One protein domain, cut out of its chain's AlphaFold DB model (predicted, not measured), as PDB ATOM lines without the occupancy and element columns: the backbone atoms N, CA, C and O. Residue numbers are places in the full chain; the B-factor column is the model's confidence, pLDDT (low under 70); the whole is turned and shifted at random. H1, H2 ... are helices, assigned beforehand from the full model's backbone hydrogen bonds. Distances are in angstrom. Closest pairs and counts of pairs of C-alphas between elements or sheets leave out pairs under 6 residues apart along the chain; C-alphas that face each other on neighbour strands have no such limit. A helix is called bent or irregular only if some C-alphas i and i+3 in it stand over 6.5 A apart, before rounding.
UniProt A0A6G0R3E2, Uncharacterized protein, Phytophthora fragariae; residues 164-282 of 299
ATOM      1  N   VAL A 164     143.994 163.103 148.248       83.00
ATOM      2  CA  VAL A 164     142.634 162.542 148.312       83.00
ATOM      3  C   VAL A 164     141.732 163.196 147.270       83.00
ATOM      4  O   VAL A 164     141.063 162.495 146.515       83.00
ATOM      5  N   LEU A 165     141.752 164.528 147.164       87.12
ATOM      6  CA  LEU A 165     140.964 165.254 146.169       87.12
ATOM      7  C   LEU A 165     141.313 164.809 144.744       87.12
ATOM      8  O   LEU A 165     140.416 164.616 143.931       87.12
ATOM      9  N   ARG A 166     142.597 164.595 144.435       82.56
ATOM     10  CA  ARG A 166     143.021 164.084 143.122       82.56
ATOM     11  C   ARG A 166     142.495 162.679 142.846       82.56
ATOM     12  O   ARG A 166     142.014 162.441 141.744       82.56
ATOM     13  N   ILE A 167     142.548 161.773 143.825       85.88
ATOM     14  CA  ILE A 167     141.982 160.420 143.688       85.88
ATOM     15  C   ILE A 167     140.474 160.505 143.437       85.88
ATOM     16  O   ILE A 167     139.969 159.858 142.523       85.88
ATOM     17  N   VAL A 168     139.759 161.352 144.182       88.00
ATOM     18  CA  VAL A 168     138.321 161.581 143.976       88.00
ATOM     19  C   VAL A 168     138.051 162.124 142.574       88.00
ATOM     20  O   VAL A 168     137.189 161.597 141.876       88.00
ATOM     21  N   LEU A 169     138.810 163.122 142.116       87.12
ATOM     22  CA  LEU A 169     138.688 163.660 140.757       87.12
ATOM     23  C   LEU A 169     138.952 162.591 139.690       87.12
ATOM     24  O   LEU A 169     138.282 162.579 138.657       87.12
ATOM     25  N   LEU A 170     139.888 161.677 139.940       87.12
ATOM     26  CA  LEU A 170     140.173 160.562 139.046       87.12
ATOM     27  C   LEU A 170     139.006 159.570 138.982       87.12
ATOM     28  O   LEU A 170     138.601 159.183 137.887       87.12
ATOM     29  N   ILE A 171     138.424 159.219 140.133       85.75
ATOM     30  CA  ILE A 171     137.219 158.378 140.215       85.75
ATOM     31  C   ILE A 171     136.059 159.047 139.474       85.75
ATOM     32  O   ILE A 171     135.395 158.404 138.668       85.75
ATOM     33  N   VAL A 172     135.839 160.346 139.686       88.38
ATOM     34  CA  VAL A 172     134.793 161.111 138.993       88.38
ATOM     35  C   VAL A 172     135.021 161.085 137.482       88.38
ATOM     36  O   VAL A 172     134.111 160.736 136.736       88.38
ATOM     37  N   LYS A 173     136.242 161.370 137.012       85.06
ATOM     38  CA  LYS A 173     136.590 161.295 135.585       85.06
ATOM     39  C   LYS A 173     136.328 159.901 135.009       85.06
ATOM     40  O   LYS A 173     135.818 159.793 133.895       85.06
ATOM     41  N   PHE A 174     136.650 158.849 135.760       82.38
ATOM     42  CA  PHE A 174     136.367 157.472 135.373       82.38
ATOM     43  C   PHE A 174     134.862 157.190 135.281       82.38
ATOM     44  O   PHE A 174     134.414 156.653 134.272       82.38
ATOM     45  N   LEU A 175     134.069 157.597 136.277       85.62
ATOM     46  CA  LEU A 175     132.613 157.426 136.269       85.62
ATOM     47  C   LEU A 175     131.957 158.186 135.113       85.62
ATOM     48  O   LEU A 175     131.077 157.642 134.446       85.62
ATOM     49  N   LEU A 176     132.411 159.411 134.832       86.06
ATOM     50  CA  LEU A 176     131.971 160.164 133.658       86.06
ATOM     51  C   LEU A 176     132.311 159.413 132.367       86.06
ATOM     52  O   LEU A 176     131.423 159.206 131.545       86.06
ATOM     53  N   ALA A 177     133.556 158.954 132.197       83.38
ATOM     54  CA  ALA A 177     133.939 158.167 131.026       83.38
ATOM     55  C   ALA A 177     133.062 156.911 130.894       83.38
ATOM     56  O   ALA A 177     132.492 156.671 129.836       83.38
ATOM     57  N   LEU A 178     132.859 156.154 131.971       82.19
ATOM     58  CA  LEU A 178     132.018 154.958 131.954       82.19
ATOM     59  C   LEU A 178     130.572 155.274 131.544       82.19
ATOM     60  O   LEU A 178     129.999 154.560 130.725       82.19
ATOM     61  N   THR A 179     130.003 156.365 132.059       82.12
ATOM     62  CA  THR A 179     128.625 156.788 131.761       82.12
ATOM     63  C   THR A 179     128.452 157.173 130.291       82.12
ATOM     64  O   THR A 179     127.404 156.908 129.715       82.12
ATOM     65  N   PHE A 180     129.479 157.748 129.658       80.38
ATOM     66  CA  PHE A 180     129.453 158.088 128.231       80.38
ATOM     67  C   PHE A 180     129.779 156.900 127.316       80.38
ATOM     68  O   PHE A 180     129.148 156.738 126.273       80.38
ATOM     69  N   PHE A 181     130.738 156.050 127.689       80.25
ATOM     70  CA  PHE A 181     131.197 154.943 126.843       80.25
ATOM     71  C   PHE A 181     130.314 153.692 126.935       80.25
ATOM     72  O   PHE A 181     130.220 152.962 125.951       80.25
ATOM     73  N   THR A 182     129.643 153.436 128.064       82.00
ATOM     74  CA  THR A 182     128.781 152.245 128.219       82.00
ATOM     75  C   THR A 182     127.586 152.264 127.256       82.00
ATOM     76  O   THR A 182     127.413 151.283 126.536       82.00
ATOM     77  N   PRO A 183     126.797 153.354 127.145       82.44
ATOM     78  CA  PRO A 183     125.684 153.415 126.195       82.44
ATOM     79  C   PRO A 183     126.148 153.322 124.739       82.44
ATOM     80  O   PRO A 183     125.502 152.664 123.932       82.44
ATOM     81  N   MET A 184     127.296 153.929 124.423       81.69
ATOM     82  CA  MET A 184     127.906 153.868 123.094       81.69
ATOM     83  C   MET A 184     128.314 152.433 122.729       81.69
ATOM     84  O   MET A 184     127.992 151.965 121.645       81.69
ATOM     85  N   ALA A 185     128.964 151.705 123.644       82.38
ATOM     86  CA  ALA A 185     129.359 150.313 123.428       82.38
ATOM     87  C   ALA A 185     128.149 149.370 123.305       82.38
ATOM     88  O   ALA A 185     128.153 148.461 122.476       82.38
ATOM     89  N   VAL A 186     127.099 149.598 124.104       85.00
ATOM     90  CA  VAL A 186     125.832 148.858 123.997       85.00
ATOM     91  C   VAL A 186     125.177 149.116 122.642       85.00
ATOM     92  O   VAL A 186     124.756 148.165 121.989       85.00
ATOM     93  N   TYR A 187     125.131 150.371 122.188       85.38
ATOM     94  CA  TYR A 187     124.597 150.715 120.872       85.38
ATOM     95  C   TYR A 187     125.409 150.069 119.741       85.38
ATOM     96  O   TYR A 187     124.817 149.437 118.877       85.38
ATOM     97  N   GLU A 188     126.746 150.140 119.779       83.88
ATOM     98  CA  GLU A 188     127.617 149.504 118.774       83.88
ATOM     99  C   GLU A 188     127.413 147.976 118.716       83.88
ATOM    100  O   GLU A 188     127.398 147.391 117.634       83.88
ATOM    101  N   PHE A 189     127.209 147.317 119.863       84.31
ATOM    102  CA  PHE A 189     126.888 145.888 119.908       84.31
ATOM    103  C   PHE A 189     125.518 145.583 119.288       84.31
ATOM    104  O   PHE A 189     125.384 144.640 118.509       84.31
ATOM    105  N   VAL A 190     124.502 146.386 119.611       85.44
ATOM    106  CA  VAL A 190     123.150 146.240 119.052       85.44
ATOM    107  C   VAL A 190     123.167 146.479 117.541       85.44
ATOM    108  O   VAL A 190     122.620 145.672 116.795       85.44
ATOM    109  N   GLU A 191     123.855 147.522 117.077       87.62
ATOM    110  CA  GLU A 191     124.070 147.816 115.659       87.62
ATOM    111  C   GLU A 191     124.757 146.650 114.937       87.62
ATOM    112  O   GLU A 191     124.328 146.258 113.854       87.62
ATOM    113  N   PHE A 192     125.772 146.041 115.557       85.38
ATOM    114  CA  PHE A 192     126.448 144.867 115.011       85.38
ATOM    115  C   PHE A 192     125.510 143.657 114.870       85.38
ATOM    116  O   PHE A 192     125.467 143.037 113.807       85.38
ATOM    117  N   VAL A 193     124.729 143.339 115.909       88.94
ATOM    118  CA  VAL A 193     123.765 142.219 115.892       88.94
ATOM    119  C   VAL A 193     122.658 142.440 114.854       88.94
ATOM    120  O   VAL A 193     122.211 141.487 114.221       88.94
ATOM    121  N   LEU A 194     122.240 143.691 114.651       87.38
ATOM    122  CA  LEU A 194     121.193 144.082 113.703       87.38
ATOM    123  C   LEU A 194     121.715 144.382 112.291       87.38
ATOM    124  O   LEU A 194     120.954 144.865 111.460       87.38
ATOM    125  N   LEU A 195     122.972 144.046 111.985       87.69
ATOM    126  CA  LEU A 195     123.560 144.193 110.648       87.69
ATOM    127  C   LEU A 195     123.597 145.655 110.150       87.69
ATOM    128  O   LEU A 195     123.468 145.914 108.953       87.69
ATOM    129  N   GLY A 196     123.812 146.608 111.060       84.12
ATOM    130  CA  GLY A 196     124.017 148.028 110.759       84.12
ATOM    131  C   GLY A 196     122.822 148.938 111.064       84.12
ATOM    132  O   GLY A 196     121.769 148.504 111.536       84.12
ATOM    133  N   GLU A 197     122.985 150.232 110.763       84.50
ATOM    134  CA  GLU A 197     122.016 151.306 111.053       84.50
ATOM    135  C   GLU A 197     120.592 151.001 110.545       84.50
ATOM    136  O   GLU A 197     119.604 151.229 111.246       84.50
ATOM    137  N   ALA A 198     120.479 150.432 109.339       84.75
ATOM    138  CA  ALA A 198     119.193 150.112 108.720       84.75
ATOM    139  C   ALA A 198     118.417 149.031 109.493       84.75
ATOM    140  O   ALA A 198     117.193 149.118 109.613       84.75
ATOM    141  N   GLY A 199     119.111 148.035 110.049       84.25
ATOM    142  CA  GLY A 199     118.469 146.991 110.843       84.25
ATOM    143  C   GLY A 199     118.036 147.489 112.217       84.25
ATOM    144  O   GLY A 199     116.947 147.141 112.673       84.25
ATOM    145  N   VAL A 200     118.813 148.382 112.837       85.88
ATOM    146  CA  VAL A 200     118.417 149.066 114.081       85.88
ATOM    147  C   VAL A 200     117.156 149.902 113.870       85.88
ATOM    148  O   VAL A 200     116.207 149.791 114.647       85.88
ATOM    149  N   ALA A 201     117.107 150.696 112.796       85.19
ATOM    150  CA  ALA A 201     115.938 151.506 112.461       85.19
ATOM    151  C   ALA A 201     114.691 150.640 112.213       85.19
ATOM    152  O   ALA A 201     113.613 150.949 112.725       85.19
ATOM    153  N   LEU A 202     114.842 149.527 111.485       86.50
ATOM    154  CA  LEU A 202     113.754 148.584 111.232       86.50
ATOM    155  C   LEU A 202     113.258 147.919 112.527       86.50
ATOM    156  O   LEU A 202     112.050 147.829 112.738       86.50
ATOM    157  N   ALA A 203     114.162 147.495 113.414       85.00
ATOM    158  CA  ALA A 203     113.800 146.874 114.686       85.00
ATOM    159  C   ALA A 203     113.070 147.845 115.625       85.00
ATOM    160  O   ALA A 203     112.044 147.476 116.196       85.00
ATOM    161  N   LEU A 204     113.534 149.094 115.734       85.75
ATOM    162  CA  LEU A 204     112.842 150.133 116.504       85.75
ATOM    163  C   LEU A 204     111.464 150.455 115.918       85.75
ATOM    164  O   LEU A 204     110.507 150.639 116.669       85.75
ATOM    165  N   LEU A 205     111.338 150.504 114.588       84.62
ATOM    166  CA  LEU A 205     110.063 150.748 113.916       84.62
ATOM    167  C   LEU A 205     109.071 149.610 114.175       84.62
ATOM    168  O   LEU A 205     107.937 149.873 114.570       84.62
ATOM    169  N   MET A 206     109.506 148.357 114.036       83.81
ATOM    170  CA  MET A 206     108.678 147.185 114.334       83.81
ATOM    171  C   MET A 206     108.277 147.131 115.810       83.81
ATOM    172  O   MET A 206     107.117 146.872 116.122       83.81
ATOM    173  N   MET A 207     109.205 147.431 116.721       82.31
ATOM    174  CA  MET A 207     108.940 147.456 118.159       82.31
ATOM    175  C   MET A 207     107.938 148.555 118.537       82.31
ATOM    176  O   MET A 207     106.997 148.287 119.281       82.31
ATOM    177  N   ASN A 208     108.084 149.766 117.989       83.50
ATOM    178  CA  ASN A 208     107.133 150.859 118.213       83.50
ATOM    179  C   ASN A 208     105.756 150.560 117.612       83.50
ATOM    180  O   ASN A 208     104.749 150.891 118.231       83.50
ATOM    181  N   LEU A 209     105.700 149.907 116.448       82.50
ATOM    182  CA  LEU A 209     104.446 149.499 115.817       82.50
ATOM    183  C   LEU A 209     103.709 148.471 116.685       82.50
ATOM    184  O   LEU A 209     102.541 148.659 117.010       82.50
ATOM    185  N   VAL A 210     104.405 147.423 117.137       82.00
ATOM    186  CA  VAL A 210     103.845 146.419 118.058       82.00
ATOM    187  C   VAL A 210     103.387 147.071 119.362       82.00
ATOM    188  O   VAL A 210     102.297 146.772 119.843       82.00
ATOM    189  N   ASN A 211     104.170 148.003 119.907       82.56
ATOM    190  CA  ASN A 211     103.807 148.720 121.126       82.56
ATOM    191  C   ASN A 211     102.570 149.614 120.945       82.56
ATOM    192  O   ASN A 211     101.764 149.717 121.863       82.56
ATOM    193  N   TYR A 212     102.406 150.233 119.774       80.25
ATOM    194  CA  TYR A 212     101.233 151.037 119.429       80.25
ATOM    195  C   TYR A 212      99.970 150.182 119.277       80.25
ATOM    196  O   TYR A 212      98.911 150.564 119.761       80.25
ATOM    197  N   TYR A 213     100.079 149.009 118.645       78.44
ATOM    198  CA  TYR A 213      98.931 148.127 118.419       78.44
ATOM    199  C   TYR A 213      98.482 147.356 119.664       78.44
ATOM    200  O   TYR A 213      97.290 147.106 119.817       78.44
ATOM    201  N   PHE A 214      99.415 146.952 120.529       75.00
ATOM    202  CA  PHE A 214      99.117 146.121 121.700       75.00
ATOM    203  C   PHE A 214      99.106 146.891 123.029       75.00
ATOM    204  O   PHE A 214      98.852 146.275 124.060       75.00
ATOM    205  N   GLU A 215      99.429 148.193 123.026       72.94
ATOM    206  CA  GLU A 215      99.644 149.023 124.232       72.94
ATOM    207  C   GLU A 215     100.533 148.343 125.291       72.94
ATOM    208  O   GLU A 215     100.387 148.544 126.495       72.94
ATOM    209  N   TRP A 216     101.476 147.510 124.838       64.81
ATOM    210  CA  TRP A 216     102.210 146.591 125.707       64.81
ATOM    211  C   TRP A 216     103.009 147.357 126.778       64.81
ATOM    212  O   TRP A 216     103.040 146.957 127.942       64.81
ATOM    213  N   THR A 217     103.644 148.483 126.428       71.38
ATOM    214  CA  THR A 217     104.479 149.262 127.355       71.38
ATOM    215  C   THR A 217     104.270 150.773 127.226       71.38
ATOM    216  O   THR A 217     104.343 151.355 126.142       71.38
ATOM    217  N   THR A 218     104.120 151.457 128.361       67.06
ATOM    218  CA  THR A 218     104.040 152.929 128.433       67.06
ATOM    219  C   THR A 218     105.387 153.623 128.194       67.06
ATOM    220  O   THR A 218     105.428 154.822 127.934       67.06
ATOM    221  N   LEU A 219     106.499 152.878 128.247       70.00
ATOM    222  CA  LEU A 219     107.867 153.397 128.114       70.00
ATOM    223  C   LEU A 219     108.498 153.166 126.731       70.00
ATOM    224  O   LEU A 219     109.576 153.701 126.476       70.00
ATOM    225  N   GLY A 220     107.859 152.411 125.830       74.25
ATOM    226  CA  GLY A 220     108.454 152.005 124.547       74.25
ATOM    227  C   GLY A 220     108.865 153.176 123.644       74.25
ATOM    228  O   GLY A 220     109.971 153.188 123.105       74.25
ATOM    229  N   VAL A 221     108.025 154.213 123.550       76.69
ATOM    230  CA  VAL A 221     108.329 155.417 122.752       76.69
ATOM    231  C   VAL A 221     109.486 156.208 123.368       76.69
ATOM    232  O   VAL A 221     110.402 156.616 122.657       76.69
ATOM    233  N   ALA A 222     109.492 156.382 124.693       79.44
ATOM    234  CA  ALA A 222     110.568 157.079 125.395       79.44
ATOM    235  C   ALA A 222     111.911 156.338 125.261       79.44
ATOM    236  O   ALA A 222     112.931 156.964 124.982       79.44
ATOM    237  N   ALA A 223     111.906 155.008 125.384       79.50
ATOM    238  CA  ALA A 223     113.087 154.172 125.191       79.50
ATOM    239  C   ALA A 223     113.625 154.260 123.754       79.50
ATOM    240  O   ALA A 223     114.829 154.413 123.567       79.50
ATOM    241  N   SER A 224     112.745 154.254 122.747       82.69
ATOM    242  CA  SER A 224     113.123 154.444 121.341       82.69
ATOM    243  C   SER A 224     113.770 155.806 121.089       82.69
ATOM    244  O   SER A 224     114.798 155.877 120.423       82.69
ATOM    245  N   VAL A 225     113.218 156.887 121.654       84.56
ATOM    246  CA  VAL A 225     113.812 158.230 121.542       84.56
ATOM    247  C   VAL A 225     115.198 158.264 122.183       84.56
ATOM    248  O   VAL A 225     116.135 158.760 121.564       84.56
ATOM    249  N   VAL A 226     115.359 157.699 123.385       84.00
ATOM    250  CA  VAL A 226     116.665 157.607 124.062       84.00
ATOM    251  C   VAL A 226     117.663 156.777 123.248       84.00
ATOM    252  O   VAL A 226     118.832 157.133 123.144       84.00
ATOM    253  N   PHE A 227     117.220 155.686 122.628       83.75
ATOM    254  CA  PHE A 227     118.093 154.840 121.820       83.75
ATOM    255  C   PHE A 227     118.546 155.542 120.529       83.75
ATOM    256  O   PHE A 227     119.724 155.491 120.175       83.75
ATOM    257  N   VAL A 228     117.640 156.266 119.862       85.62
ATOM    258  CA  VAL A 228     117.962 157.081 118.678       85.62
ATOM    259  C   VAL A 228     118.921 158.215 119.035       85.62
ATOM    260  O   VAL A 228     119.872 158.458 118.293       85.62
ATOM    261  N   THR A 229     118.732 158.897 120.169       84.88
ATOM    262  CA  THR A 229     119.654 159.966 120.588       84.88
ATOM    263  C   THR A 229     121.047 159.424 120.898       84.88
ATOM    264  O   THR A 229     122.028 160.025 120.459       84.88
ATOM    265  N   ILE A 230     121.156 158.268 121.567       85.25
ATOM    266  CA  ILE A 230     122.439 157.574 121.782       85.25
ATOM    267  C   ILE A 230     123.094 157.227 120.439       85.25
ATOM    268  O   ILE A 230     124.289 157.481 120.269       85.25
ATOM    269  N   GLY A 231     122.328 156.711 119.474       83.19
ATOM    270  CA  GLY A 231     122.820 156.400 118.132       83.19
ATOM    271  C   GLY A 231     123.363 157.626 117.402       83.19
ATOM    272  O   GLY A 231     124.519 157.641 116.985       83.19
ATOM    273  N   VAL A 232     122.585 158.708 117.329       84.50
ATOM    274  CA  VAL A 232     123.005 159.965 116.683       84.50
ATOM    275  C   VAL A 232     124.280 160.520 117.321       84.50
ATOM    276  O   VAL A 232     125.223 160.866 116.610       84.50
ATOM    277  N   VAL A 233     124.355 160.557 118.655       82.25
ATOM    278  CA  VAL A 233     125.560 161.004 119.374       82.25
ATOM    279  C   VAL A 233     126.757 160.102 119.060       82.25
ATOM    280  O   VAL A 233     127.854 160.609 118.822       82.25
ATOM    281  N   THR A 234     126.551 158.785 118.991       83.00
ATOM    282  CA  THR A 234     127.579 157.788 118.654       83.00
ATOM    283  C   THR A 234     128.139 158.004 117.245       83.00
ATOM    284  O   THR A 234     129.361 158.055 117.073       83.00
ATOM    285  N   HIS A 235     127.279 158.222 116.244       79.56
ATOM    286  CA  HIS A 235     127.701 158.469 114.859       79.56
ATOM    287  C   HIS A 235     128.370 159.840 114.679       79.56
ATOM    288  O   HIS A 235     129.421 159.923 114.040       79.56
ATOM    289  N   ILE A 236     127.838 160.906 115.296       80.50
ATOM    290  CA  ILE A 236     128.469 162.240 115.284       80.50
ATOM    291  C   ILE A 236     129.862 162.176 115.918       80.50
ATOM    292  O   ILE A 236     130.829 162.711 115.376       80.50
ATOM    293  N   TRP A 237     129.990 161.480 117.047       73.00
ATOM    294  CA  TRP A 237     131.269 161.313 117.729       73.00
ATOM    295  C   TRP A 237     132.278 160.519 116.892       73.00
ATOM    296  O   TRP A 237     133.461 160.863 116.857       73.00
ATOM    297  N   ARG A 238     131.816 159.486 116.175       72.88
ATOM    298  CA  ARG A 238     132.635 158.684 115.255       72.88
ATOM    299  C   ARG A 238     133.103 159.485 114.035       72.88
ATOM    300  O   ARG A 238     134.218 159.255 113.577       72.88
ATOM    301  N   GLY A 239     132.288 160.419 113.539       70.44
ATOM    302  CA  GLY A 239     132.627 161.293 112.410       70.44
ATOM    303  C   GLY A 239     133.486 162.514 112.769       70.44
ATOM    304  O   GLY A 239     134.179 163.041 111.905       70.44
ATOM    305  N   GLY A 240     133.459 162.966 114.029       65.31
ATOM    306  CA  GLY A 240     134.033 164.255 114.440       65.31
ATOM    307  C   GLY A 240     135.433 164.245 115.072       65.31
ATOM    308  O   GLY A 240     135.989 165.324 115.271       65.31
ATOM    309  N   LYS A 241     136.025 163.092 115.422       59.84
ATOM    310  CA  LYS A 241     137.315 163.039 116.150       59.84
ATOM    311  C   LYS A 241     138.348 162.093 115.541       59.84
ATOM    312  O   LYS A 241     138.036 160.982 115.123       59.84
ATOM    313  N   VAL A 242     139.614 162.519 115.584       58.12
ATOM    314  CA  VAL A 242     140.784 161.692 115.251       58.12
ATOM    315  C   VAL A 242     140.864 160.527 116.244       58.12
ATOM    316  O   VAL A 242     140.771 160.730 117.453       58.12
ATOM    317  N   ARG A 243     141.058 159.302 115.738       60.94
ATOM    318  CA  ARG A 243     141.090 158.022 116.484       60.94
ATOM    319  C   ARG A 243     141.883 158.063 117.807       60.94
ATOM    320  O   ARG A 243     141.473 157.438 118.780       60.94
ATOM    321  N   SER A 244     142.942 158.873 117.857       61.06
ATOM    322  CA  SER A 244     143.797 159.115 119.030       61.06
ATOM    323  C   SER A 244     143.048 159.668 120.258       61.06
ATOM    324  O   SER A 244     143.245 159.199 121.378       61.06
ATOM    325  N   ASP A 245     142.111 160.607 120.072       64.50
ATOM    326  CA  ASP A 245     141.369 161.207 121.194       64.50
ATOM    327  C   ASP A 245     140.354 160.233 121.807       64.50
ATOM    328  O   ASP A 245     140.075 160.288 123.006       64.50
ATOM    329  N   ARG A 246     139.820 159.311 120.994       63.75
ATOM    330  CA  ARG A 246     138.910 158.248 121.448       63.75
ATOM    331  C   ARG A 246     139.644 157.237 122.327       63.75
ATOM    332  O   ARG A 246     139.126 156.854 123.371       63.75
ATOM    333  N   GLU A 247     140.855 156.848 121.938       67.88
ATOM    334  CA  GLU A 247     141.694 155.915 122.701       67.88
ATOM    335  C   GLU A 247     142.201 156.542 124.007       67.88
ATOM    336  O   GLU A 247     142.213 155.881 125.046       67.88
ATOM    337  N   ARG A 248     142.519 157.844 123.999       68.06
ATOM    338  CA  ARG A 248     142.943 158.585 125.199       68.06
ATOM    339  C   ARG A 248     141.826 158.771 126.233       68.06
ATOM    340  O   ARG A 248     142.103 158.820 127.430       68.06
ATOM    341  N   LEU A 249     140.576 158.886 125.781       68.50
ATOM    342  CA  LEU A 249     139.391 159.022 126.639       68.50
ATOM    343  C   LEU A 249     138.779 157.676 127.050       68.50
ATOM    344  O   LEU A 249     137.846 157.669 127.851       68.50
ATOM    345  N   SER A 250     139.299 156.556 126.539       73.56
ATOM    346  CA  SER A 250     138.826 155.222 126.906       73.56
ATOM    347  C   SER A 250     138.908 155.010 128.426       73.56
ATOM    348  O   SER A 250     139.940 155.336 129.029       73.56
ATOM    349  N   PRO A 251     137.879 154.408 129.057       73.56
ATOM    350  CA  PRO A 251     137.901 154.076 130.480       73.56
ATOM    351  C   PRO A 251     139.142 153.264 130.873       73.56
ATOM    352  O   PRO A 251     139.723 153.495 131.931       73.56
ATOM    353  N   THR A 252     139.594 152.361 129.996       76.19
ATOM    354  CA  THR A 252     140.793 151.540 130.213       76.19
ATOM    355  C   THR A 252     142.067 152.379 130.250       76.19
ATOM    356  O   THR A 252     142.872 152.225 131.164       76.19
ATOM    357  N   THR A 253     142.231 153.313 129.314       81.00
ATOM    358  CA  THR A 253     143.395 154.207 129.252       81.00
ATOM    359  C   THR A 253     143.434 155.158 130.446       81.00
ATOM    360  O   THR A 253     144.488 155.354 131.042       81.00
ATOM    361  N   ILE A 254     142.280 155.701 130.852       81.81
ATOM    362  CA  ILE A 254     142.169 156.573 132.032       81.81
ATOM    363  C   ILE A 254     142.529 155.811 133.315       81.81
ATOM    364  O   ILE A 254     143.217 156.370 134.168       81.81
ATOM    365  N   ILE A 255     142.109 154.546 133.449       82.06
ATOM    366  CA  ILE A 255     142.485 153.697 134.589       82.06
ATOM    367  C   ILE A 255     143.982 153.403 134.580       82.06
ATOM    368  O   ILE A 255     144.623 153.553 135.613       82.06
ATOM    369  N   VAL A 256     144.541 152.959 133.453       84.75
ATOM    370  CA  VAL A 256     145.950 152.548 133.385       84.75
ATOM    371  C   VAL A 256     146.868 153.729 133.677       84.75
ATOM    372  O   VAL A 256     147.763 153.611 134.513       84.75
ATOM    373  N   GLU A 257     146.603 154.879 133.058       86.56
ATOM    374  CA  GLU A 257     147.384 156.093 133.291       86.56
ATOM    375  C   GLU A 257     147.180 156.621 134.716       86.56
ATOM    376  O   GLU A 257     148.136 156.966 135.406       86.56
ATOM    377  N   GLY A 258     145.937 156.596 135.203       83.56
ATOM    378  CA  GLY A 258     145.598 157.012 136.557       83.56
ATOM    379  C   GLY A 258     146.237 156.160 137.650       83.56
ATOM    380  O   GLY A 258     146.785 156.686 138.614       83.56
ATOM    381  N   LEU A 259     146.201 154.835 137.501       84.94
ATOM    382  CA  LEU A 259     146.823 153.894 138.433       84.94
ATOM    383  C   LEU A 259     148.344 153.998 138.406       84.94
ATOM    384  O   LEU A 259     148.971 153.855 139.456       84.94
ATOM    385  N   ARG A 260     148.933 154.248 137.233       88.69
ATOM    386  CA  ARG A 260     150.367 154.501 137.102       88.69
ATOM    387  C   ARG A 260     150.765 155.768 137.856       88.69
ATOM    388  O   ARG A 260     151.640 155.700 138.710       88.69
ATOM    389  N   GLU A 261     150.055 156.874 137.638       87.00
ATOM    390  CA  GLU A 261     150.310 158.142 138.334       87.00
ATOM    391  C   GLU A 261     150.158 158.011 139.862       87.00
ATOM    392  O   GLU A 261     150.965 158.546 140.624       87.00
ATOM    393  N   VAL A 262     149.137 157.282 140.330       86.69
ATOM    394  CA  VAL A 262     148.935 157.018 141.765       86.69
ATOM    395  C   VAL A 262     150.061 156.151 142.334       86.69
ATOM    396  O   VAL A 262     150.524 156.415 143.443       86.69
ATOM    397  N   ARG A 263     150.523 155.138 141.590       87.56
ATOM    398  CA  ARG A 263     151.607 154.242 142.011       87.56
ATOM    399  C   ARG A 263     152.944 154.965 142.113       87.56
ATOM    400  O   ARG A 263     153.616 154.815 143.130       87.56
ATOM    401  N   ASP A 264     153.294 155.759 141.106       89.12
ATOM    402  CA  ASP A 264     154.549 156.515 141.083       89.12
ATOM    403  C   ASP A 264     154.607 157.483 142.279       89.12
ATOM    404  O   ASP A 264     155.599 157.536 143.001       89.12
ATOM    405  N   ARG A 265     153.491 158.153 142.599       82.56
ATOM    406  CA  ARG A 265     153.422 159.029 143.780       82.56
ATOM    407  C   ARG A 265     153.407 158.298 145.114       82.56
ATOM    408  O   ARG A 265     153.921 158.829 146.093       82.56
ATOM    409  N   ALA A 266     152.799 157.116 145.188       84.75
ATOM    410  CA  ALA A 266     152.862 156.304 146.399       84.75
ATOM    411  C   ALA A 266     154.310 155.879 146.697       84.75
ATOM    412  O   ALA A 266     154.727 155.906 147.856       84.75
ATOM    413  N   ALA A 267     155.080 155.555 145.653       88.06
ATOM    414  CA  ALA A 267     156.507 155.275 145.771       88.06
ATOM    415  C   ALA A 267     157.286 156.517 146.241       88.06
ATOM    416  O   ALA A 267     158.020 156.421 147.227       88.06
ATOM    417  N   ASP A 268     157.056 157.685 145.632       86.88
ATOM    418  CA  ASP A 268     157.683 158.944 146.063       86.88
ATOM    419  C   ASP A 268     157.366 159.281 147.526       86.88
ATOM    420  O   ASP A 268     158.270 159.620 148.286       86.88
ATOM    421  N   ARG A 269     156.104 159.123 147.955       82.62
ATOM    422  CA  ARG A 269     155.706 159.369 149.350       82.62
ATOM    423  C   ARG A 269     156.475 158.473 150.313       82.62
ATOM    424  O   ARG A 269     157.019 158.974 151.293       82.62
ATOM    425  N   SER A 270     156.546 157.172 150.020       83.62
ATOM    426  CA  SER A 270     157.261 156.220 150.878       83.62
ATOM    427  C   SER A 270     158.733 156.597 151.043       83.62
ATOM    428  O   SER A 270     159.257 156.541 152.150       83.62
ATOM    429  N   ARG A 271     159.366 157.080 149.967       86.75
ATOM    430  CA  ARG A 271     160.748 157.552 149.986       86.75
ATOM    431  C   ARG A 271     160.913 158.811 150.839       86.75
ATOM    432  O   ARG A 271     161.808 158.868 151.676       86.75
ATOM    433  N   THR A 272     160.034 159.798 150.670       83.75
ATOM    434  CA  THR A 272     160.094 161.022 151.482       83.75
ATOM    435  C   THR A 272     159.843 160.751 152.965       83.75
ATOM    436  O   THR A 272     160.522 161.325 153.806       83.75
ATOM    437  N   GLU A 273     158.927 159.834 153.300       83.62
ATOM    438  CA  GLU A 273     158.669 159.444 154.691       83.62
ATOM    439  C   GLU A 273     159.878 158.721 155.302       83.62
ATOM    440  O   GLU A 273     160.205 158.961 156.462       83.62
ATOM    441  N   THR A 274     160.592 157.886 154.535       86.81
ATOM    442  CA  THR A 274     161.838 157.268 155.017       86.81
ATOM    443  C   THR A 274     162.947 158.293 155.255       86.81
ATOM    444  O   THR A 274     163.610 158.222 156.286       86.81
ATOM    445  N   GLU A 275     163.110 159.273 154.360       87.50
ATOM    446  CA  GLU A 275     164.118 160.336 154.495       87.50
ATOM    447  C   GLU A 275     163.817 161.247 155.709       87.50
ATOM    448  O   GLU A 275     164.719 161.563 156.487       87.50
ATOM    449  N   GLU A 276     162.547 161.608 155.943       82.06
ATOM    450  CA  GLU A 276     162.127 162.380 157.127       82.06
ATOM    451  C   GLU A 276     162.334 161.600 158.440       82.06
ATOM    452  O   GLU A 276     162.792 162.166 159.436       82.06
ATOM    453  N   LEU A 277     162.036 160.295 158.459       83.25
ATOM    454  CA  LEU A 277     162.247 159.447 159.637       83.25
ATOM    455  C   LEU A 277     163.732 159.288 159.984       83.25
ATOM    456  O   LEU A 277     164.087 159.300 161.165       83.25
ATOM    457  N   GLU A 278     164.602 159.156 158.982       85.75
ATOM    458  CA  GLU A 278     166.052 159.122 159.192       85.75
ATOM    459  C   GLU A 278     166.571 160.447 159.762       85.75
ATOM    460  O   GLU A 278     167.372 160.439 160.699       85.75
ATOM    461  N   GLN A 279     166.063 161.580 159.269       81.12
ATOM    462  CA  GLN A 279     166.422 162.902 159.780       81.12
ATOM    463  C   GLN A 279     165.994 163.098 161.242       81.12
ATOM    464  O   GLN A 279     166.781 163.591 162.051       81.12
ATOM    465  N   LEU A 280     164.773 162.684 161.599       76.88
ATOM    466  CA  LEU A 280     164.273 162.752 162.977       76.88
ATOM    467  C   LEU A 280     165.102 161.874 163.922       76.88
ATOM    468  O   LEU A 280     165.480 162.312 165.007       76.88
ATOM    469  N   ARG A 281     165.457 160.662 163.484       78.56
ATOM    470  CA  ARG A 281     166.299 159.746 164.263       78.56
ATOM    471  C   ARG A 281     167.723 160.278 164.452       78.56
ATOM    472  O   ARG A 281     168.319 160.053 165.500       78.56
ATOM    473  N   GLY A 282     168.259 160.988 163.458       72.00
ATOM    474  CA  GLY A 282     169.543 161.683 163.554       72.00
ATOM    475  C   GLY A 282     169.508 162.861 164.532       72.00
ATOM    476  O   GLY A 282     170.413 162.992 165.353       72.00
TER     477      GLY A 282
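What this domain is: This is residues 164 to 282 of the 299 residues of an uncharacterized protein of Phytophthora fragariae (UniProt A0A6G0R3E2). Two long helices, H5 and H1, run side by side in opposite directions along part of their length, and the far part of H5, residues 263 to 282, sticks out as a free arm at one end of a long rod. Near the other end, a helical hairpin of H2 and H3 is set crosswise to H1, and the short H4 lies on the way from H3 back to H5. The printed part has 119 residues with five named helices in the order H1, H2, H3, H4, H5 and no named strand, an all-helix domain. It is extended, with a radius of gyration of the C-alphas of 23.3 A, and spans 85 by 33 by 20 A.

Where its parts are: The longest helix, H5, covers residues 251 to 282 and measures 46.4 A from C-alpha 251 at (137.901, 154.076, 130.480) to C-alpha 282 at (169.543, 161.683, 163.554). H1, residues 164 to 193, is 42.7 A long and begins with C-alpha 164 at (142.634, 162.542, 148.312). It is neither bent nor irregular, but only just: C-alphas 180 and 183 are 6.3 A apart. H2 covers residues 197 to 214, 25.8 A, and H3 residues 220 to 240, 30.1 A. H4, residues 243 to 248, is 8.9 A long.

How they stand to each other: H1 is the hub, touching H2, H3 and H5. Residues 251 to 262 of H5 touch residues 167 to 181 of H1, at a shallow tilt of 19 degrees, opposite ways; the closest C-alphas, of Ala 177 and Pro 251, are 5.7 A apart. Residues 183 to 187 of H1 touch residues 227 to 234 of H3, about perpendicular at 76 degrees, closest at the C-alphas of Met 184 and Thr 234, 5.9 A. H1 and H2 touch only at the corner by their link, with the C-alphas of Glu 191 and Val 200 closest at 6.0 A. H2 and H3 form a hairpin and touch at a shallow tilt of 12 degrees, opposite ways, with the C-alphas of Leu 204 and Ser 224 closest at 6.5 A. H4 is close to H5 but not clearly touching, with the C-alphas of Glu 247 and Thr 253 closest at 7.0 A; their tilt of 37 degrees is only just steep. H3 and H5 are apart. Helix packing is only just mostly aligned, with 2 of 3 pairs at a shallow tilt. Each O i to N i+4 pair is within hydrogen-bond range in H2, H3, H4 and H5, and 24 of 26 are in H1.

The domain as a whole: The C-alphas farthest apart, of Tyr 213 and Gly 282, are 84.9 A apart. The printed part has no cut, and its four links are tight. Residues 239 to 245, of which 243 to 245 belong to H4, stand free too. Mean pLDDT of the printed part is 80.9; residues 216, 218 and 240 to 249 are under 70.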